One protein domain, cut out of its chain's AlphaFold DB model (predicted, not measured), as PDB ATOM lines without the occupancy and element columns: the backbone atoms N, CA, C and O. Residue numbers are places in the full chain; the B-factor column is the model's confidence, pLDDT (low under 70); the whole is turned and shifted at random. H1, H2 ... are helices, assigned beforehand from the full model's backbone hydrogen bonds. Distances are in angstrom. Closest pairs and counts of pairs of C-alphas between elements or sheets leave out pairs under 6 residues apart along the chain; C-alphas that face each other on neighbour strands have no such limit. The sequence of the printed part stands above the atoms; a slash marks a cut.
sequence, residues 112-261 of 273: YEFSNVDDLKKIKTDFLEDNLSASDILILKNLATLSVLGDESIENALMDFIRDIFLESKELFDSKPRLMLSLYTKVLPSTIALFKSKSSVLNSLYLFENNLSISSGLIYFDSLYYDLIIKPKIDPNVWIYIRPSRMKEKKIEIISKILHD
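AT A GLANCE: This is residues 112 to 261 of the 273 residues of an uncharacterized protein of Bacteroidetes bacterium (UniProt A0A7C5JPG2). A flat slab of helices two layers deep, in which H1, H3, the short H5 and H6, and H8 follow one another in one layer and H2, H4 and H7 in the other. The hairpin of H3 and H4 lies between H1 and H2 at one end of the slab and H5 to H8 toward the other, where the kinked H8 makes the far end. The printed part has 150 residues with eight named helices, H1 to H8 in chain order, and no named strand; its class is all helix, with packing part aligned, part crossed. It is compact, with a radius of gyration of the C-alphas of 15.3 A and spans of 43 by 38 by 20 A.

HOW THE PARTS SIT: H1, residues 119 to 128, touches H3, residues 152 to 171, at a shallow tilt of 17 degrees, the same way; the C-alphas of Lys 124 and Ile 165 are closest, 6.7 A apart. H2, residues 134 to 148, touches residues 153 to 158 of H3 at a steep tilt of 46 degrees, closest at the C-alphas of Ser 147 and Glu 155, 5.2 A. H3 is the hub, touching four helices. It forms a helical hairpin with H4, residues 177 to 190, at a shallow tilt of 15 degrees, closest at the C-alphas of Ser 169 and Met 180, 5.6 A. H3 only just touches H5, residues 198 to 203, with 3 pairs of C-alphas within 8 A, the closest being Met 159 and Ser 200, 7.2 A. H4 touches H7, residues 221 to 233, at a shallow tilt of 6 degrees, the same way, closest at the C-alphas of Tyr 184 and Leu 224, 6.9 A. H6, residues 205 to 209, touches H7, closest at the C-alphas of Phe 208 and Asp 222, 4.9 A. H7 only just touches H8, residues 244 to 260, with 3 pairs of C-alphas within 8 A, the closest being Ser 223 and Pro 244, 6.1 A. H1 and H8 are apart. Every O i to N i+4 pair is within hydrogen-bond range in H1, H2, H3, H5 and H6, against 7 of 10 in H4, 6 of 9 in H7 and 9 of 13 in H8.

IN THESE COORDINATES: H1 begins at C-alpha 119 (-21.158, 24.210, -21.184). H2 is 21.4 A long and H3, the longest, 29.2 A. H8, 23.8 A long, has a kink of 55 degrees near residue 251 and ends at C-alpha 260 (-36.373, 56.877, -20.016).

THE WHOLE: The C-alphas farthest apart, those of Glu 113 and Glu 249, are 45.3 A apart. The printed part has no cut. The link from H6 to H7 is long, and in it residues 213 to 214 pair with 219 to 220, antiparallel. The pLDDT is under 70 at residue 210, residues 214 to 218 and residues 236 to 245.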
ATOM      1  N   TYR A 112     -14.148  30.207 -12.103       96.12
ATOM      2  CA  TYR A 112     -13.642  29.658 -13.369       96.12
ATOM      3  C   TYR A 112     -13.389  28.146 -13.304       96.12
ATOM      4  O   TYR A 112     -13.676  27.441 -14.264       96.12
ATOM      5  N   GLU A 113     -12.897  27.618 -12.180       96.44
ATOM      6  CA  GLU A 113     -12.683  26.172 -12.007       96.44
ATOM      7  C   GLU A 113     -13.989  25.375 -12.151       96.44
ATOM      8  O   GLU A 113     -14.002  24.274 -12.703       96.44
ATOM      9  N   PHE A 114     -15.102  25.952 -11.694       96.31
ATOM     10  CA  PHE A 114     -16.419  25.319 -11.698       96.31
ATOM     11  C   PHE A 114     -17.366  25.881 -12.772       96.31
ATOM     12  O   PHE A 114     -18.588  25.761 -12.626       96.31
ATOM     13  N   SER A 115     -16.858  26.523 -13.831       96.62
ATOM     14  CA  SER A 115     -17.699  26.927 -14.965       96.62
ATOM     15  C   SER A 115     -16.940  27.130 -16.272       96.62
ATOM     16  O   SER A 115     -15.829  27.648 -16.295       96.62
ATOM     17  N   ASN A 116     -17.581  26.769 -17.384       96.25
ATOM     18  CA  ASN A 116     -17.105  27.087 -18.723       96.25
ATOM     19  C   ASN A 116     -18.275  27.568 -19.598       96.25
ATOM     20  O   ASN A 116     -19.370  27.010 -19.562       96.25
ATOM     21  N   VAL A 117     -18.049  28.608 -20.404       97.06
ATOM     22  CA  VAL A 117     -19.029  29.122 -21.375       97.06
ATOM     23  C   VAL A 117     -19.425  28.047 -22.395       97.06
ATOM     24  O   VAL A 117     -20.581  28.002 -22.817       97.06
ATOM     25  N   ASP A 118     -18.517  27.130 -22.737       97.12
ATOM     26  CA  ASP A 118     -18.800  26.019 -23.655       97.12
ATOM     27  C   ASP A 118     -19.898  25.072 -23.127       97.12
ATOM     28  O   ASP A 118     -20.604  24.429 -23.915       97.12
ATOM     29  N   ASP A 119     -20.115  25.031 -21.805       97.81
ATOM     30  CA  ASP A 119     -21.158  24.210 -21.184       97.81
ATOM     31  C   ASP A 119     -22.571  24.705 -21.525       97.81
ATOM     32  O   ASP A 119     -23.518  23.919 -21.476       97.81
ATOM     33  N   LEU A 120     -22.746  25.967 -21.944       98.31
ATOM     34  CA  LEU A 120     -24.063  26.529 -22.277       98.31
ATOM     35  C   LEU A 120     -24.794  25.714 -23.350       98.31
ATOM     36  O   LEU A 120     -26.017  25.573 -23.294       98.31
ATOM     37  N   LYS A 121     -24.059  25.119 -24.300       97.69
ATOM     38  CA  LYS A 121     -24.653  24.254 -25.329       97.69
ATOM     39  C   LYS A 121     -25.245  22.980 -24.725       97.69
ATOM     40  O   LYS A 121     -26.352  22.595 -25.089       97.69
ATOM     41  N   LYS A 122     -24.520  22.342 -23.806       97.75
ATOM     42  CA  LYS A 122     -24.991  21.152 -23.089       97.75
ATOM     43  C   LYS A 122     -26.183  21.507 -22.197       97.75
ATOM     44  O   LYS A 122     -27.216  20.855 -22.281       97.75
ATOM     45  N   ILE A 123     -26.074  22.589 -21.426       98.50
ATOM     46  CA  ILE A 123     -27.136  23.077 -20.535       98.50
ATOM     47  C   ILE A 123     -28.417  23.380 -21.323       98.50
ATOM     48  O   ILE A 123     -29.515  23.093 -20.850       98.50
ATOM     49  N   LYS A 124     -28.296  23.926 -22.541       98.25
ATOM     50  CA  LYS A 124     -29.432  24.132 -23.451       98.25
ATOM     51  C   LYS A 124     -30.116  22.809 -23.796       98.25
ATOM     52  O   LYS A 124     -31.335  22.720 -23.682       98.25
ATOM     53  N   THR A 125     -29.353  21.789 -24.185       97.88
ATOM     54  CA  THR A 125     -29.889  20.446 -24.457       97.88
ATOM     55  C   THR A 125     -30.594  19.874 -23.227       97.88
ATOM     56  O   THR A 125     -31.772  19.528 -23.319       97.88
ATOM     57  N   ASP A 126     -29.933  19.884 -22.067       97.94
ATOM     58  CA  ASP A 126     -30.489  19.375 -20.808       97.94
ATOM     59  C   ASP A 126     -31.775  20.127 -20.417       97.94
ATOM     60  O   ASP A 126     -32.745  19.532 -19.944       97.94
ATOM     61  N   PHE A 127     -31.835  21.437 -20.666       97.81
ATOM     62  CA  PHE A 127     -33.039  22.237 -20.460       97.81
ATOM     63  C   PHE A 127     -34.197  21.811 -21.362       97.81
ATOM     64  O   PHE A 127     -35.290  21.589 -20.850       97.81
ATOM     65  N   LEU A 128     -33.985  21.658 -22.670       96.75
ATOM     66  CA  LEU A 128     -35.043  21.292 -23.628       96.75
ATOM     67  C   LEU A 128     -35.583  19.867 -23.412       96.75
ATOM     68  O   LEU A 128     -36.724  19.547 -23.786       96.75
ATOM     69  N   GLU A 129     -34.775  19.022 -22.778       95.88
ATOM     70  CA  GLU A 129     -35.129  17.681 -22.313       95.88
ATOM     71  C   GLU A 129     -35.807  17.671 -20.925       95.88
ATOM     72  O   GLU A 129     -36.210  16.608 -20.458       95.88
ATOM     73  N   ASP A 130     -36.013  18.839 -20.295       93.19
ATOM     74  CA  ASP A 130     -36.539  19.015 -18.925       93.19
ATOM     75  C   ASP A 130     -35.697  18.281 -17.858       93.19
ATOM     76  O   ASP A 130     -36.213  17.777 -16.860       93.19
ATOM     77  N   ASN A 131     -34.377  18.233 -18.067       95.38
ATOM     78  CA  ASN A 131     -33.413  17.468 -17.275       95.38
ATOM     79  C   ASN A 131     -32.274  18.331 -16.690       95.38
ATOM     80  O   ASN A 131     -31.176  17.839 -16.441       95.38
ATOM     81  N   LEU A 132     -32.525  19.625 -16.444       96.25
ATOM     82  CA  LEU A 132     -31.541  20.507 -15.799       96.25
ATOM     83  C   LEU A 132     -31.116  19.980 -14.424       96.25
ATOM     84  O   LEU A 132     -31.934  19.891 -13.497       96.25
ATOM     85  N   SER A 133     -29.819  19.730 -14.274       97.00
ATOM     86  CA  SER A 133     -29.205  19.288 -13.027       97.00
ATOM     87  C   SER A 133     -28.845  20.461 -12.108       97.00
ATOM     88  O   SER A 133     -28.777  21.621 -12.517       97.00
ATOM     89  N   ALA A 134     -28.557  20.164 -10.837       96.25
ATOM     90  CA  ALA A 134     -28.027  21.163  -9.906       96.25
ATOM     91  C   ALA A 134     -26.660  21.720 -10.352       96.25
ATOM     92  O   ALA A 134     -26.357  22.877 -10.070       96.25
ATOM     93  N   SER A 135     -25.867  20.915 -11.068       97.38
ATOM     94  CA  SER A 135     -24.577  21.335 -11.622       97.38
ATOM     95  C   SER A 135     -24.757  22.371 -12.725       97.38
ATOM     96  O   SER A 135     -24.047  23.368 -12.738       97.38
ATOM     97  N   ASP A 136     -25.736  22.180 -13.610       98.25
ATOM     98  CA  ASP A 136     -26.016  23.133 -14.691       98.25
ATOM     99  C   ASP A 136     -26.448  24.488 -14.116       98.25
ATOM    100  O   ASP A 136     -26.008  25.543 -14.562       98.25
ATOM    101  N   ILE A 137     -27.254  24.463 -13.048       98.06
ATOM    102  CA  ILE A 137     -27.644  25.673 -12.316       98.06
ATOM    103  C   ILE A 137     -26.439  26.358 -11.666       98.06
ATOM    104  O   ILE A 137     -26.350  27.586 -11.702       98.06
ATOM    105  N   LEU A 138     -25.516  25.594 -11.078       97.75
ATOM    106  CA  LEU A 138     -24.296  26.144 -10.492       97.75
ATOM    107  C   LEU A 138     -23.413  26.812 -11.555       97.75
ATOM    108  O   LEU A 138     -22.964  27.932 -11.337       97.75
ATOM    109  N   ILE A 139     -23.233  26.175 -12.716       98.44
ATOM    110  CA  ILE A 139     -22.467  26.735 -13.839       98.44
ATOM    111  C   ILE A 139     -23.077  28.065 -14.290       98.44
ATOM    112  O   ILE A 139     -22.362  29.059 -14.394       98.44
ATOM    113  N   LEU A 140     -24.400  28.123 -14.481       98.56
ATOM    114  CA  LEU A 140     -25.083  29.368 -14.851       98.56
ATOM    115  C   LEU A 140     -24.844  30.483 -13.823       98.56
ATOM    116  O   LEU A 140     -24.521  31.607 -14.209       98.56
ATOM    117  N   LYS A 141     -24.938  30.168 -12.523       97.88
ATOM    118  CA  LYS A 141     -24.661  31.137 -11.450       97.88
ATOM    119  C   LYS A 141     -23.213  31.608 -11.452       97.88
ATOM    120  O   LYS A 141     -22.973  32.799 -11.262       97.88
ATOM    121  N   ASN A 142     -22.262  30.699 -11.651       98.31
ATOM    122  CA  ASN A 142     -20.838  31.013 -11.707       98.31
ATOM    123  C   ASN A 142     -20.527  31.960 -12.869       98.31
ATOM    124  O   ASN A 142     -19.958  33.025 -12.637       98.31
ATOM    125  N   LEU A 143     -20.994  31.630 -14.077       98.31
ATOM    126  CA  LEU A 143     -20.846  32.478 -15.260       98.31
ATOM    127  C   LEU A 143     -21.478  33.858 -15.034       98.31
ATOM    128  O   LEU A 143     -20.849  34.883 -15.284       98.31
ATOM    129  N   ALA A 144     -22.692  33.908 -14.482       97.31
ATOM    130  CA  ALA A 144     -23.360  35.179 -14.219       97.31
ATOM    131  C   ALA A 144     -22.677  36.006 -13.120       97.31
ATOM    132  O   ALA A 144     -22.748  37.231 -13.127       97.31
ATOM    133  N   THR A 145     -22.000  35.348 -12.178       96.94
ATOM    134  CA  THR A 145     -21.175  36.023 -11.173       96.94
ATOM    135  C   THR A 145     -19.923  36.608 -11.824       96.94
ATOM    136  O   THR A 145     -19.642  37.785 -11.632       96.94
ATOM    137  N   LEU A 146     -19.209  35.830 -12.644       96.44
ATOM    138  CA  LEU A 146     -18.013  36.283 -13.368       96.44
ATOM    139  C   LEU A 146     -18.300  37.471 -14.287       96.44
ATOM    140  O   LEU A 146     -17.500  38.404 -14.351       96.44
ATOM    141  N   SER A 147     -19.464  37.481 -14.938       94.50
ATOM    142  CA  SER A 147     -19.846  38.596 -15.800       94.50
ATOM    143  C   SER A 147     -19.995  39.907 -15.022       94.50
ATOM    144  O   SER A 147     -19.529  40.953 -15.464       94.50
ATOM    145  N   VAL A 148     -20.552  39.848 -13.806       92.12
ATOM    146  CA  VAL A 148     -20.662  41.008 -12.905       92.12
ATOM    147  C   VAL A 148     -19.299  41.473 -12.388       92.12
ATOM    148  O   VAL A 148     -19.122  42.666 -12.148       92.12
ATOM    149  N   LEU A 149     -18.345  40.555 -12.216       91.56
ATOM    150  CA  LEU A 149     -16.987  40.864 -11.748       91.56
ATOM    151  C   LEU A 149     -16.064  41.386 -12.866       91.56
ATOM    152  O   LEU A 149     -14.930  41.770 -12.578       91.56
ATOM    153  N   GLY A 150     -16.542  41.452 -14.116       85.81
ATOM    154  CA  GLY A 150     -15.887  42.199 -15.194       85.81
ATOM    155  C   GLY A 150     -15.751  41.486 -16.541       85.81
ATOM    156  O   GLY A 150     -15.195  42.088 -17.457       85.81
ATOM    157  N   ASP A 151     -16.228  40.246 -16.704       86.44
ATOM    158  CA  ASP A 151     -16.180  39.562 -18.006       86.44
ATOM    159  C   ASP A 151     -17.459  39.798 -18.832       86.44
ATOM    160  O   ASP A 151     -18.419  39.020 -18.813       86.44
ATOM    161  N   GLU A 152     -17.468  40.892 -19.594       86.56
ATOM    162  CA  GLU A 152     -18.595  41.269 -20.459       86.56
ATOM    163  C   GLU A 152     -18.909  40.222 -21.545       86.56
ATOM    164  O   GLU A 152     -20.045  40.135 -22.022       86.56
ATOM    165  N   SER A 153     -17.930  39.405 -21.952       92.75
ATOM    166  CA  SER A 153     -18.146  38.376 -22.975       92.75
ATOM    167  C   SER A 153     -19.072  37.266 -22.467       92.75
ATOM    168  O   SER A 153     -19.938  36.793 -23.209       92.75
ATOM    169  N   ILE A 154     -18.967  36.932 -21.176       95.81
ATOM    170  CA  ILE A 154     -19.836  35.962 -20.508       95.81
ATOM    171  C   ILE A 154     -21.267  36.497 -20.397       95.81
ATOM    172  O   ILE A 154     -22.215  35.743 -20.625       95.81
ATOM    173  N   GLU A 155     -21.446  37.789 -20.095       94.44
ATOM    174  CA  GLU A 155     -22.782  38.401 -20.033       94.44
ATOM    175  C   GLU A 155     -23.510  38.249 -21.373       94.44
ATOM    176  O   GLU A 155     -24.645  37.774 -21.417       94.44
ATOM    177  N   ASN A 156     -22.829  38.575 -22.476       94.81
ATOM    178  CA  ASN A 156     -23.382  38.440 -23.823       94.81
ATOM    179  C   ASN A 156     -23.731  36.982 -24.159       94.81
ATOM    180  O   ASN A 156     -24.834  36.713 -24.635       94.81
ATOM    181  N   ALA A 157     -22.838  36.036 -23.852       97.12
ATOM    182  CA  ALA A 157     -23.082  34.613 -24.089       97.12
ATOM    183  C   ALA A 157     -24.304  34.091 -23.311       97.12
ATOM    184  O   ALA A 157     -25.134  33.361 -23.856       97.12
ATOM    185  N   LEU A 158     -24.455  34.499 -22.048       97.75
ATOM    186  CA  LEU A 158     -25.615  34.154 -21.227       97.75
ATOM    187  C   LEU A 158     -26.904  34.796 -21.748       97.75
ATOM    188  O   LEU A 158     -27.948  34.146 -21.752       97.75
ATOM    189  N   MET A 159     -26.852  36.049 -22.203       96.56
ATOM    190  CA  MET A 159     -28.006  36.729 -22.793       96.56
ATOM    191  C   MET A 159     -28.477  36.048 -24.082       96.56
ATOM    192  O   MET A 159     -29.679  35.833 -24.256       96.56
ATOM    193  N   ASP A 160     -27.547  35.651 -24.953       97.06
ATOM    194  CA  ASP A 160     -27.854  34.878 -26.157       97.06
ATOM    195  C   ASP A 160     -28.445  33.504 -25.807       97.06
ATOM    196  O   ASP A 160     -29.495  33.135 -26.335       97.06
ATOM    197  N   PHE A 161     -27.847  32.791 -24.847       98.19
ATOM    198  CA  PHE A 161     -28.375  31.527 -24.328       98.19
ATOM    199  C   PHE A 161     -29.821  31.665 -23.819       98.19
ATOM    200  O   PHE A 161     -30.676  30.843 -24.153       98.19
ATOM    201  N   ILE A 162     -30.129  32.718 -23.055       97.81
ATOM    202  CA  ILE A 162     -31.473  32.948 -22.499       97.81
ATOM    203  C   ILE A 162     -32.485  33.302 -23.588       97.81
ATOM    204  O   ILE A 162     -33.645  32.882 -23.518       97.81
ATOM    205  N   ARG A 163     -32.072  34.071 -24.599       97.06
ATOM    206  CA  ARG A 163     -32.909  34.370 -25.765       97.06
ATOM    207  C   ARG A 163     -33.288  33.093 -26.494       97.06
ATOM    208  O   ARG A 163     -34.472  32.864 -26.729       97.06
ATOM    209  N   ASP A 164     -32.307  32.252 -26.776       96.81
ATOM    210  CA  ASP A 164     -32.492  30.989 -27.477       96.81
ATOM    211  C   ASP A 164     -33.462  30.050 -26.750       96.81
ATOM    212  O   ASP A 164     -34.476  29.639 -27.316       96.81
ATOM    213  N   ILE A 165     -33.206  29.752 -25.470       96.88
ATOM    214  CA  ILE A 165     -34.076  28.845 -24.705       96.88
ATOM    215  C   ILE A 165     -35.483  29.416 -24.521       96.88
ATOM    216  O   ILE A 165     -36.438  28.648 -24.428       96.88
ATOM    217  N   PHE A 166     -35.641  30.743 -24.464       96.38
ATOM    218  CA  PHE A 166     -36.959  31.363 -24.388       96.38
ATOM    219  C   PHE A 166     -37.748  31.169 -25.678       96.38
ATOM    220  O   PHE A 166     -38.915  30.783 -25.608       96.38
ATOM    221  N   LEU A 167     -37.133  31.439 -26.835       95.19
ATOM    222  CA  LEU A 167     -37.789  31.284 -28.133       95.19
ATOM    223  C   LEU A 167     -38.259  29.838 -28.325       95.19
ATOM    224  O   LEU A 167     -39.436  29.611 -28.599       95.19
ATOM    225  N   GLU A 168     -37.393  28.869 -28.038       94.94
ATOM    226  CA  GLU A 168     -37.733  27.448 -28.141       94.94
ATOM    227  C   GLU A 168     -38.786  27.021 -27.102       94.94
ATOM    228  O   GLU A 168     -39.744  26.319 -27.425       94.94
ATOM    229  N   SER A 169     -38.689  27.501 -25.856       93.44
ATOM    230  CA  SER A 169     -39.712  27.232 -24.827       93.44
ATOM    231  C   SER A 169     -41.075  27.805 -25.192       93.44
ATOM    232  O   SER A 169     -42.103  27.239 -24.823       93.44
ATOM    233  N   LYS A 170     -41.093  28.959 -25.864       92.12
ATOM    234  CA  LYS A 170     -42.315  29.622 -26.311       92.12
ATOM    235  C   LYS A 170     -42.978  28.823 -27.428       92.12
ATOM    236  O   LYS A 170     -44.189  28.637 -27.378       92.12
ATOM    237  N   GLU A 171     -42.203  28.332 -28.391       92.81
ATOM    238  CA  GLU A 171     -42.701  27.467 -29.468       92.81
ATOM    239  C   GLU A 171     -43.238  26.136 -28.933       92.81
ATOM    240  O   GLU A 171     -44.280  25.656 -29.373       92.81
ATOM    241  N   LEU A 172     -42.566  25.563 -27.935       93.50
ATOM    242  CA  LEU A 172     -42.948  24.285 -27.340       93.50
ATOM    243  C   LEU A 172     -44.000  24.408 -26.231       93.50
ATOM    244  O   LEU A 172     -44.388  23.377 -25.678       93.50
ATOM    245  N   PHE A 173     -44.469  25.616 -25.899       90.44
ATOM    246  CA  PHE A 173     -45.233  25.887 -24.676       90.44
ATOM    247  C   PHE A 173     -46.460  24.986 -24.499       90.44
ATOM    248  O   PHE A 173     -46.665  24.456 -23.408       90.44
ATOM    249  N   ASP A 174     -47.227  24.753 -25.564       88.12
ATOM    250  CA  ASP A 174     -48.439  23.925 -25.505       88.12
ATOM    251  C   ASP A 174     -48.127  22.449 -25.202       88.12
ATOM    252  O   ASP A 174     -48.892  21.767 -24.522       88.12
ATOM    253  N   SER A 175     -46.978  21.956 -25.673       91.38
ATOM    254  CA  SER A 175     -46.542  20.562 -25.498       91.38
ATOM    255  C   SER A 175     -45.690  20.339 -24.242       91.38
ATOM    256  O   SER A 175     -45.729  19.267 -23.640       91.38
ATOM    257  N   LYS A 176     -44.920  21.353 -23.833       91.75
ATOM    258  CA  LYS A 176     -43.944  21.307 -22.738       91.75
ATOM    259  C   LYS A 176     -43.988  22.594 -21.890       91.75
ATOM    260  O   LYS A 176     -42.978  23.288 -21.760       91.75
ATOM    261  N   PRO A 177     -45.111  22.909 -21.217       89.25
ATOM    262  CA  PRO A 177     -45.247  24.143 -20.430       89.25
ATOM    263  C   PRO A 177     -44.259  24.232 -19.252       89.25
ATOM    264  O   PRO A 177     -43.960  25.323 -18.760       89.25
ATOM    265  N   ARG A 178     -43.715  23.089 -18.809       90.12
ATOM    266  CA  ARG A 178     -42.678  23.013 -17.769       90.12
ATOM    267  C   ARG A 178     -41.377  23.706 -18.158       90.12
ATOM    268  O   ARG A 178     -40.725  24.232 -17.266       90.12
ATOM    269  N   LEU A 179     -41.035  23.784 -19.446       93.62
ATOM    270  CA  LEU A 179     -39.831  24.488 -19.896       93.62
ATOM    271  C   LEU A 179     -39.907  25.973 -19.546       93.62
ATOM    272  O   LEU A 179     -38.999  26.515 -18.921       93.62
ATOM    273  N   MET A 180     -41.047  26.606 -19.834       92.88
ATOM    274  CA  MET A 180     -41.282  28.002 -19.465       92.88
ATOM    275  C   MET A 180     -41.249  28.188 -17.941       92.88
ATOM    276  O   MET A 180     -40.668  29.147 -17.441       92.88
ATOM    277  N   LEU A 181     -41.796  27.244 -17.170       91.44
ATOM    278  CA  LEU A 181     -41.686  27.287 -15.710       91.44
ATOM    279  C   LEU A 181     -40.226  27.182 -15.235       91.44
ATOM    280  O   LEU A 181     -39.799  27.983 -14.402       91.44
ATOM    281  N   SER A 182     -39.454  26.235 -15.769       94.31
ATOM    282  CA  SER A 182     -38.034  26.035 -15.453       94.31
ATOM    283  C   SER A 182     -37.187  27.250 -15.841       94.31
ATOM    284  O   SER A 182     -36.305  27.640 -15.075       94.31
ATOM    285  N   LEU A 183     -37.493  27.915 -16.960       95.81
ATOM    286  CA  LEU A 183     -36.849  29.168 -17.351       95.81
ATOM    287  C   LEU A 183     -37.010  30.218 -16.244       95.81
ATOM    288  O   LEU A 183     -36.016  30.708 -15.711       95.81
ATOM    289  N   TYR A 184     -38.245  30.506 -15.826       94.19
ATOM    290  CA  TYR A 184     -38.523  31.587 -14.872       94.19
ATOM    291  C   TYR A 184     -38.162  31.247 -13.420       94.19
ATOM    292  O   TYR A 184     -37.912  32.154 -12.631       94.19
ATOM    293  N   THR A 185     -38.126  29.964 -13.047       92.75
ATOM    294  CA  THR A 185     -37.889  29.540 -11.652       92.75
ATOM    295  C   THR A 185     -36.486  29.006 -11.382       92.75
ATOM    296  O   THR A 185     -36.076  28.976 -10.224       92.75
ATOM    297  N   LYS A 186     -35.737  28.603 -12.416       95.56
ATOM    298  CA  LYS A 186     -34.378  28.061 -12.270       95.56
ATOM    299  C   LYS A 186     -33.341  28.864 -13.046       95.56
ATOM    300  O   LYS A 186     -32.341  29.273 -12.459       95.56
ATOM    301  N   VAL A 187     -33.581  29.125 -14.334       97.62
ATOM    302  CA  VAL A 187     -32.574  29.741 -15.217       97.62
ATOM    303  C   VAL A 187     -32.453  31.248 -14.993       97.62
ATOM    304  O   VAL A 187     -31.356  31.724 -14.711       97.62
ATOM    305  N   LEU A 188     -33.555  32.004 -15.054       96.56
ATOM    306  CA  LEU A 188     -33.521  33.461 -14.856       96.56
ATOM    307  C   LEU A 188     -32.959  33.865 -13.476       96.56
ATOM    308  O   LEU A 188     -32.119  34.766 -13.437       96.56
ATOM    309  N   PRO A 189     -33.323  33.197 -12.355       95.12
ATOM    310  CA  PRO A 189     -32.721  33.478 -11.047       95.12
ATOM    311  C   PRO A 189     -31.218  33.195 -10.978       95.12
ATOM    312  O   PRO A 189     -30.528  33.744 -10.126       95.12
ATOM    313  N   SER A 190     -30.721  32.326 -11.856       96.62
ATOM    314  CA  SER A 190     -29.322  31.901 -11.902       96.62
ATOM    315  C   SER A 190     -28.503  32.664 -12.941       96.62
ATOM    316  O   SER A 190     -27.334  32.361 -13.120       96.62
ATOM    317  N   THR A 191     -29.114  33.626 -13.637       96.00
ATOM    318  CA  THR A 191     -28.483  34.399 -14.713       96.00
ATOM    319  C   THR A 191     -28.831  35.887 -14.593       96.00
ATOM    320  O   THR A 191     -28.268  36.572 -13.742       96.00
ATOM    321  N   ILE A 192     -29.807  36.395 -15.357       93.19
ATOM    322  CA  ILE A 192     -30.148  37.831 -15.447       93.19
ATOM    323  C   ILE A 192     -30.553  38.439 -14.097       93.19
ATOM    324  O   ILE A 192     -30.407  39.646 -13.875       93.19
ATOM    325  N   ALA A 193     -31.053  37.635 -13.157       92.19
ATOM    326  CA  ALA A 193     -31.333  38.130 -11.814       92.19
ATOM    327  C   ALA A 193     -30.071  38.684 -11.126       92.19
ATOM    328  O   ALA A 193     -30.177  39.699 -10.435       92.19
ATOM    329  N   LEU A 194     -28.907  38.071 -11.376       91.50
ATOM    330  CA  LEU A 194     -27.610  38.456 -10.813       91.50
ATOM    331  C   LEU A 194     -26.949  39.623 -11.553       91.50
ATOM    332  O   LEU A 194     -26.198  40.370 -10.927       91.50
ATOM    333  N   PHE A 195     -27.236  39.806 -12.847       90.00
ATOM    334  CA  PHE A 195     -26.677  40.909 -13.631       90.00
ATOM    335  C   PHE A 195     -27.006  42.261 -13.010       90.00
ATOM    336  O   PHE A 195     -28.111  42.485 -12.513       90.00
ATOM    337  N   LYS A 196     -26.047  43.183 -13.071       80.12
ATOM    338  CA  LYS A 196     -26.224  44.557 -12.586       80.12
ATOM    339  C   LYS A 196     -26.520  45.550 -13.697       80.12
ATOM    340  O   LYS A 196     -27.101  46.593 -13.423       80.12
ATOM    341  N   SER A 197     -26.137  45.228 -14.928       81.69
ATOM    342  CA  SER A 197     -26.229  46.149 -16.048       81.69
ATOM    343  C   SER A 197     -27.688  46.469 -16.396       81.69
ATOM    344  O   SER A 197     -28.558  45.598 -16.510       81.69
ATOM    345  N   LYS A 198     -27.957  47.761 -16.613       85.50
ATOM    346  CA  LYS A 198     -29.218  48.216 -17.208       85.50
ATOM    347  C   LYS A 198     -29.411  47.641 -18.611       85.50
ATOM    348  O   LYS A 198     -30.528  47.278 -18.972       85.50
ATOM    349  N   SER A 199     -28.328  47.518 -19.384       87.50
ATOM    350  CA  SER A 199     -28.357  47.000 -20.756       87.50
ATOM    351  C   SER A 199     -28.901  45.576 -20.825       87.50
ATOM    352  O   SER A 199     -29.788  45.327 -21.638       87.50
ATOM    353  N   SER A 200     -28.462  44.660 -19.956       88.81
ATOM    354  CA  SER A 200     -28.977  43.290 -19.977       88.81
ATOM    355  C   SER A 200     -30.458  43.221 -19.639       88.81
ATOM    356  O   SER A 200     -31.194  42.483 -20.288       88.81
ATOM    357  N   VAL A 201     -30.936  44.045 -18.702       87.94
ATOM    358  CA  VAL A 201     -32.372  44.098 -18.393       87.94
ATOM    359  C   VAL A 201     -33.189  44.659 -19.551       87.94
ATOM    360  O   VAL A 201     -34.274  44.143 -19.823       87.94
ATOM    361  N   LEU A 202     -32.675  45.675 -20.249       88.50
ATOM    362  CA  LEU A 202     -33.294  46.190 -21.472       88.50
ATOM    363  C   LEU A 202     -33.342  45.114 -22.561       88.50
ATOM    364  O   LEU A 202     -34.397  44.877 -23.149       88.50
ATOM    365  N   ASN A 203     -32.231  44.408 -22.767       89.44
ATOM    366  CA  ASN A 203     -32.122  43.334 -23.747       89.44
ATOM    367  C   ASN A 203     -33.022  42.140 -23.416       89.44
ATOM    368  O   ASN A 203     -33.421  41.424 -24.327       89.44
ATOM    369  N   SER A 204     -33.385  41.933 -22.147       92.62
ATOM    370  CA  SER A 204     -34.289  40.863 -21.723       92.62
ATOM    371  C   SER A 204     -35.762  41.271 -21.617       92.62
ATOM    372  O   SER A 204     -36.588  40.439 -21.240       92.62
ATOM    373  N   LEU A 205     -36.141  42.509 -21.968       90.31
ATOM    374  CA  LEU A 205     -37.538  42.968 -21.879       90.31
ATOM    375  C   LEU A 205     -38.518  42.127 -22.709       90.31
ATOM    376  O   LEU A 205     -39.689  42.034 -22.342       90.31
ATOM    377  N   TYR A 206     -38.059  41.428 -23.752       88.81
ATOM    378  CA  TYR A 206     -38.894  40.485 -24.506       88.81
ATOM    379  C   TYR A 206     -39.490  39.367 -23.617       88.81
ATOM    380  O   TYR A 206     -40.592  38.884 -23.886       88.81
ATOM    381  N   LEU A 207     -38.809  38.982 -22.524       89.75
ATOM    382  CA  LEU A 207     -39.314  38.025 -21.526       89.75
ATOM    383  C   LEU A 207     -40.501  38.594 -20.747       89.75
ATOM    384  O   LEU A 207     -41.408  37.855 -20.359       89.75
ATOM    385  N   PHE A 208     -40.500  39.909 -20.520       85.44
ATOM    386  CA  PHE A 208     -41.611  40.617 -19.896       85.44
ATOM    387  C   PHE A 208     -42.770  40.791 -20.871       85.44
ATOM    388  O   PHE A 208     -43.929  40.752 -20.463       85.44
ATOM    389  N   GLU A 209     -42.471  40.952 -22.165       72.31
ATOM    390  CA  GLU A 209     -43.446  41.090 -23.250       72.31
ATOM    391  C   GLU A 209     -44.339  39.863 -23.465       72.31
ATOM    392  O   GLU A 209     -45.472  40.001 -23.933       72.31
ATOM    393  N   ASN A 210     -43.909  38.705 -22.977       69.38
ATOM    394  CA  ASN A 210     -44.631  37.448 -23.053       69.38
ATOM    395  C   ASN A 210     -45.961  37.443 -22.263       69.38
ATOM    396  O   ASN A 210     -45.979  37.660 -21.055       69.38
ATOM    397  N   ASN A 211     -47.080  37.136 -22.933       71.00
ATOM    398  CA  ASN A 211     -48.422  37.080 -22.325       71.00
ATOM    399  C   ASN A 211     -48.895  35.642 -22.015       71.00
ATOM    400  O   ASN A 211     -50.091  35.423 -21.802       71.00
ATOM    401  N   LEU A 212     -47.988  34.660 -22.035       74.75
ATOM    402  CA  LEU A 212     -48.307  33.266 -21.718       74.75
ATOM    403  C   LEU A 212     -48.717  33.113 -20.244       74.75
ATOM    404  O   LEU A 212     -48.184  33.778 -19.357       74.75
ATOM    405  N   SER A 213     -49.671  32.219 -19.980       72.69
ATOM    406  CA  SER A 213     -50.128  31.880 -18.627       72.69
ATOM    407  C   SER A 213     -50.585  30.424 -18.576       72.69
ATOM    408  O   SER A 213     -51.086  29.903 -19.572       72.69
ATOM    409  N   ILE A 214     -50.410  29.764 -17.428       68.88
ATOM    410  CA  ILE A 214     -50.862  28.379 -17.218       68.88
ATOM    411  C   ILE A 214     -52.172  28.399 -16.419       68.88
ATOM    412  O   ILE A 214     -52.227  28.916 -15.300       68.88
ATOM    413  N   SER A 215     -53.231  27.822 -16.994       55.94
ATOM    414  CA  SER A 215     -54.599  27.842 -16.451       55.94
ATOM    415  C   SER A 215     -54.778  27.007 -15.179       55.94
ATOM    416  O   SER A 215     -55.646  27.316 -14.368       55.94
ATOM    417  N   SER A 216     -53.930  26.003 -14.941       51.88
ATOM    418  CA  SER A 216     -54.033  25.088 -13.793       51.88
ATOM    419  C   SER A 216     -53.491  25.644 -12.464       51.88
ATOM    420  O   SER A 216     -53.312  24.885 -11.516       51.88
ATOM    421  N   GLY A 217     -53.221  26.950 -12.369       51.28
ATOM    422  CA  GLY A 217     -52.687  27.560 -11.145       51.28
ATOM    423  C   GLY A 217     -52.313  29.042 -11.230       51.28
ATOM    424  O   GLY A 217     -51.501  29.484 -10.426       51.28
ATOM    425  N   LEU A 218     -52.865  29.804 -12.190       63.19
ATOM    426  CA  LEU A 218     -52.662  31.257 -12.348       63.19
ATOM    427  C   LEU A 218     -51.184  31.702 -12.251       63.19
ATOM    428  O   LEU A 218     -50.864  32.666 -11.557       63.19
ATOM    429  N   ILE A 219     -50.271  31.009 -12.941       73.88
ATOM    430  CA  ILE A 219     -48.877  31.464 -13.040       73.88
ATOM    431  C   ILE A 219     -48.790  32.529 -14.136       73.88
ATOM    432  O   ILE A 219     -49.058  32.251 -15.307       73.88
ATOM    433  N   TYR A 220     -48.407  33.739 -13.727       80.00
ATOM    434  CA  TYR A 220     -48.219  34.912 -14.578       80.00
ATOM    435  C   TYR A 220     -46.721  35.157 -14.774       80.00
ATOM    436  O   TYR A 220     -46.042  35.655 -13.872       80.00
ATOM    437  N   PHE A 221     -46.188  34.752 -15.928       86.94
ATOM    438  CA  PHE A 221     -44.753  34.841 -16.215       86.94
ATOM    439  C   PHE A 221     -44.246  36.289 -16.245       86.94
ATOM    440  O   PHE A 221     -43.161  36.569 -15.744       86.94
ATOM    441  N   ASP A 222     -45.050  37.225 -16.740       84.81
ATOM    442  CA  ASP A 222     -44.774  38.662 -16.666       84.81
ATOM    443  C   ASP A 222     -44.608  39.138 -15.212       84.81
ATOM    444  O   ASP A 222     -43.643  39.834 -14.894       84.81
ATOM    445  N   SER A 223     -45.486  38.701 -14.304       85.25
ATOM    446  CA  SER A 223     -45.364  38.997 -12.871       85.25
ATOM    447  C   SER A 223     -44.097  38.401 -12.263       85.25
ATOM    448  O   SER A 223     -43.407  39.093 -11.517       85.25
ATOM    449  N   LEU A 224     -43.765  37.150 -12.602       88.62
ATOM    450  CA  LEU A 224     -42.532  36.507 -12.138       88.62
ATOM    451  C   LEU A 224     -41.292  37.268 -12.613       88.62
ATOM    452  O   LEU A 224     -40.398  37.523 -11.811       88.62
ATOM    453  N   TYR A 225     -41.246  37.675 -13.884       90.94
ATOM    454  CA  TYR A 225     -40.140  38.474 -14.413       90.94
ATOM    455  C   TYR A 225     -40.024  39.826 -13.711       90.94
ATOM    456  O   TYR A 225     -38.921  40.234 -13.349       90.94
ATOM    457  N   TYR A 226     -41.145  40.517 -13.483       87.88
ATOM    458  CA  TYR A 226     -41.131  41.798 -12.781       87.88
ATOM    459  C   TYR A 226     -40.549  41.661 -11.371       87.88
ATOM    460  O   TYR A 226     -39.623  42.394 -11.027       87.88
ATOM    461  N   ASP A 227     -41.053  40.716 -10.573       85.94
ATOM    462  CA  ASP A 227     -40.598  40.524  -9.194       85.94
ATOM    463  C   ASP A 227     -39.143  40.034  -9.115       85.94
ATOM    464  O   ASP A 227     -38.423  40.427  -8.196       85.94
ATOM    465  N   LEU A 228     -38.708  39.203 -10.066       89.38
ATOM    466  CA  LEU A 228     -37.372  38.606 -10.078       89.38
ATOM    467  C   LEU A 228     -36.293  39.541 -10.643       89.38
ATOM    468  O   LEU A 228     -35.188  39.597 -10.112       89.38
ATOM    469  N   ILE A 229     -36.584  40.230 -11.748       89.88
ATOM    470  CA  ILE A 229     -35.575  40.943 -12.543       89.88
ATOM    471  C   ILE A 229     -35.662  42.450 -12.335       89.88
ATOM    472  O   ILE A 229     -34.641  43.071 -12.045       89.88
ATOM    473  N   ILE A 230     -36.858  43.034 -12.468       87.00
ATOM    474  CA  ILE A 230     -37.047  44.494 -12.468       87.00
ATOM    475  C   ILE A 230     -37.065  45.043 -11.041       87.00
ATOM    476  O   ILE A 230     -36.274  45.916 -10.697       87.00
ATOM    477  N   LYS A 231     -37.979  44.544 -10.205       84.25
ATOM    478  CA  LYS A 231     -38.263  45.076  -8.867       84.25
ATOM    479  C   LYS A 231     -37.027  45.187  -7.963       84.25
ATOM    480  O   LYS A 231     -36.921  46.211  -7.288       84.25
ATOM    481  N   PRO A 232     -36.077  44.226  -7.952       80.62
ATOM    482  CA  PRO A 232     -34.868  44.347  -7.136       80.62
ATOM    483  C   PRO A 232     -33.894  45.439  -7.609       80.62
ATOM    484  O   PRO A 232     -33.019  45.833  -6.843       80.62
ATOM    485  N   LYS A 233     -34.022  45.913  -8.856       81.56
ATOM    486  CA  LYS A 233     -33.083  46.840  -9.515       81.56
ATOM    487  C   LYS A 233     -33.586  48.284  -9.595       81.56
ATOM    488  O   LYS A 233     -32.812  49.187  -9.911       81.56
ATOM    489  N   ILE A 234     -34.863  48.508  -9.292       77.19
ATOM    490  CA  ILE A 234     -35.484  49.837  -9.294       77.19
ATOM    491  C   ILE A 234     -35.673  50.380  -7.875       77.19
ATOM    492  O   ILE A 234     -35.757  49.627  -6.901       77.19
ATOM    493  N   ASP A 235     -35.775  51.702  -7.747       72.12
ATOM    494  CA  ASP A 235     -36.020  52.343  -6.457       72.12
ATOM    495  C   ASP A 235     -37.334  51.873  -5.784       72.12
ATOM    496  O   ASP A 235     -38.391  51.920  -6.419       72.12
ATOM    497  N   PRO A 236     -37.305  51.467  -4.491       69.12
ATOM    498  CA  PRO A 236     -38.497  51.103  -3.723       69.12
ATOM    499  C   PRO A 236     -39.596  52.158  -3.656       69.12
ATOM    500  O   PRO A 236     -40.774  51.812  -3.634       69.12
ATOM    501  N   ASN A 237     -39.236  53.439  -3.666       64.38
ATOM    502  CA  ASN A 237     -40.183  54.552  -3.693       64.38
ATOM    503  C   ASN A 237     -40.893  54.674  -5.050       64.38
ATOM    504  O   ASN A 237     -41.919  55.343  -5.153       64.38
ATOM    505  N   VAL A 238     -40.363  54.014  -6.084       66.25
ATOM    506  CA  VAL A 238     -40.914  53.967  -7.443       66.25
ATOM    507  C   VAL A 238     -41.495  52.584  -7.758       66.25
ATOM    508  O   VAL A 238     -41.969  52.341  -8.870       66.25
ATOM    509  N   TRP A 239     -41.535  51.675  -6.775       69.31
ATOM    510  CA  TRP A 239     -42.222  50.400  -6.927       69.31
ATOM    511  C   TRP A 239     -43.670  50.637  -7.326       69.31
ATOM    512  O   TRP A 239     -44.482  51.197  -6.587       69.31
ATOM    513  N   ILE A 240     -44.009  50.164  -8.517       65.50
ATOM    514  CA  ILE A 240     -45.388  50.159  -8.960       65.50
ATOM    515  C   ILE A 240     -46.002  48.944  -8.274       65.50
ATOM    516  O   ILE A 240     -45.701  47.801  -8.614       65.50
ATOM    517  N   TYR A 241     -46.833  49.184  -7.257       62.09
ATOM    518  CA  TYR A 241     -47.618  48.111  -6.660       62.09
ATOM    519  C   TYR A 241     -48.612  47.608  -7.706       62.09
ATOM    520  O   TYR A 241     -49.635  48.240  -7.986       62.09
ATOM    521  N   ILE A 242     -48.291  46.471  -8.310       59.97
ATOM    522  CA  ILE A 242     -49.091  45.876  -9.366       59.97
ATOM    523  C   ILE A 242     -49.725  44.616  -8.811       59.97
ATOM    524  O   ILE A 242     -49.053  43.637  -8.497       59.97
ATOM    525  N   ARG A 243     -51.055  44.623  -8.713       62.16
ATOM    526  CA  ARG A 243     -51.786  43.360  -8.605       62.16
ATOM    527  C   ARG A 243     -51.550  42.583  -9.904       62.16
ATOM    528  O   ARG A 243     -51.690  43.210 -10.952       62.16
ATOM    529  N   PRO A 244     -51.293  41.263  -9.877       63.25
ATOM    530  CA  PRO A 244     -51.062  40.472 -11.092       63.25
ATOM    531  C   PRO A 244     -52.119  40.700 -12.187       63.25
ATOM    532  O   PRO A 244     -51.790  40.832 -13.360       63.25
ATOM    533  N   SER A 245     -53.385  40.895 -11.800       62.09
ATOM    534  CA  SER A 245     -54.492  41.210 -12.716       62.09
ATOM    535  C   SER A 245     -54.367  42.536 -13.483       62.09
ATOM    536  O   SER A 245     -55.057  42.719 -14.479       62.09
ATOM    537  N   ARG A 246     -53.500  43.457 -13.046       70.31
ATOM    538  CA  ARG A 246     -53.219  44.759 -13.676       70.31
ATOM    539  C   ARG A 246     -51.842  44.827 -14.343       70.31
ATOM    540  O   ARG A 246     -51.471  45.886 -14.846       70.31
ATOM    541  N   MET A 247     -51.082  43.728 -14.368       74.88
ATOM    542  CA  MET A 247     -49.731  43.712 -14.946       74.88
ATOM    543  C   MET A 247     -49.744  44.064 -16.435       74.88
ATOM    544  O   MET A 247     -48.957  44.902 -16.867       74.88
ATOM    545  N   LYS A 248     -50.733  43.566 -17.186       72.81
ATOM    546  CA  LYS A 248     -50.929  43.912 -18.605       72.81
ATOM    547  C   LYS A 248     -51.088  45.417 -18.851       72.81
ATOM    548  O   LYS A 248     -50.501  45.937 -19.792       72.81
ATOM    549  N   GLU A 249     -51.843  46.115 -18.005       73.88
ATOM    550  CA  GLU A 249     -52.089  47.562 -18.129       73.88
ATOM    551  C   GLU A 249     -50.859  48.390 -17.730       73.88
ATOM    552  O   GLU A 249     -50.576  49.428 -18.325       73.88
ATOM    553  N   LYS A 250     -50.118  47.932 -16.715       78.75
ATOM    554  CA  LYS A 250     -48.981  48.661 -16.128       78.75
ATOM    555  C   LYS A 250     -47.643  48.394 -16.807       78.75
ATOM    556  O   LYS A 250     -46.699  49.154 -16.616       78.75
ATOM    557  N   LYS A 251     -47.560  47.361 -17.636       81.19
ATOM    558  CA  LYS A 251     -46.348  46.950 -18.347       81.19
ATOM    559  C   LYS A 251     -45.749  48.037 -19.240       81.19
ATOM    560  O   LYS A 251     -44.548  48.265 -19.157       81.19
ATOM    561  N   ILE A 252     -46.567  48.754 -20.015       82.69
ATOM    562  CA  ILE A 252     -46.097  49.873 -20.856       82.69
ATOM    563  C   ILE A 252     -45.514  50.995 -19.988       82.69
ATOM    564  O   ILE A 252     -44.461  51.542 -20.306       82.69
ATOM    565  N   GLU A 253     -46.164  51.307 -18.862       83.44
ATOM    566  CA  GLU A 253     -45.672  52.305 -17.904       83.44
ATOM    567  C   GLU A 253     -44.317  51.885 -17.309       83.44
ATOM    568  O   GLU A 253     -43.397  52.697 -17.262       83.44
ATOM    569  N   ILE A 254     -44.170  50.621 -16.892       82.25
ATOM    570  CA  ILE A 254     -42.908  50.089 -16.356       82.25
ATOM    571  C   ILE A 254     -41.795  50.172 -17.399       82.25
ATOM    572  O   ILE A 254     -40.726  50.695 -17.100       82.25
ATOM    573  N   ILE A 255     -42.046  49.670 -18.611       83.44
ATOM    574  CA  ILE A 255     -41.058  49.662 -19.696       83.44
ATOM    575  C   ILE A 255     -40.622  51.096 -20.015       83.44
ATOM    576  O   ILE A 255     -39.427  51.367 -20.072       83.44
ATOM    577  N   SER A 256     -41.576  52.024 -20.133       82.75
ATOM    578  CA  SER A 256     -41.295  53.444 -20.372       82.75
ATOM    579  C   SER A 256     -40.404  54.049 -19.283       82.75
ATOM    580  O   SER A 256     -39.408  54.700 -19.595       82.75
ATOM    581  N   LYS A 257     -40.685  53.768 -18.003       82.12
ATOM    582  CA  LYS A 257     -39.839  54.233 -16.896       82.12
ATOM    583  C   LYS A 257     -38.428  53.648 -16.953       82.12
ATOM    584  O   LYS A 257     -37.470  54.394 -16.802       82.12
ATOM    585  N   ILE A 258     -38.283  52.345 -17.207       80.56
ATOM    586  CA  ILE A 258     -36.957  51.711 -17.311       80.56
ATOM    587  C   ILE A 258     -36.156  52.330 -18.468       80.56
ATOM    588  O   ILE A 258     -34.967  52.599 -18.308       80.56
ATOM    589  N   LEU A 259     -36.793  52.581 -19.614       81.25
ATOM    590  CA  LEU A 259     -36.134  53.129 -20.802       81.25
ATOM    591  C   LEU A 259     -35.718  54.598 -20.654       81.25
ATOM    592  O   LEU A 259     -34.692  54.982 -21.210       81.25
ATOM    593  N   HIS A 260     -36.501  55.416 -19.948       80.19
ATOM    594  CA  HIS A 260     -36.373  56.877 -20.016       80.19
ATOM    595  C   HIS A 260     -36.010  57.568 -18.701       80.19
ATOM    596  O   HIS A 260     -35.713  58.760 -18.723       80.19
ATOM    597  N   ASP A 261     -36.025  56.859 -17.572       77.38
ATOM    598  CA  ASP A 261     -35.708  57.432 -16.267       77.38
ATOM    599  C   ASP A 261     -34.498  56.715 -15.646       77.38
ATOM    600  O   ASP A 261     -34.595  55.640 -15.054       77.38
TER     601      ASP A 261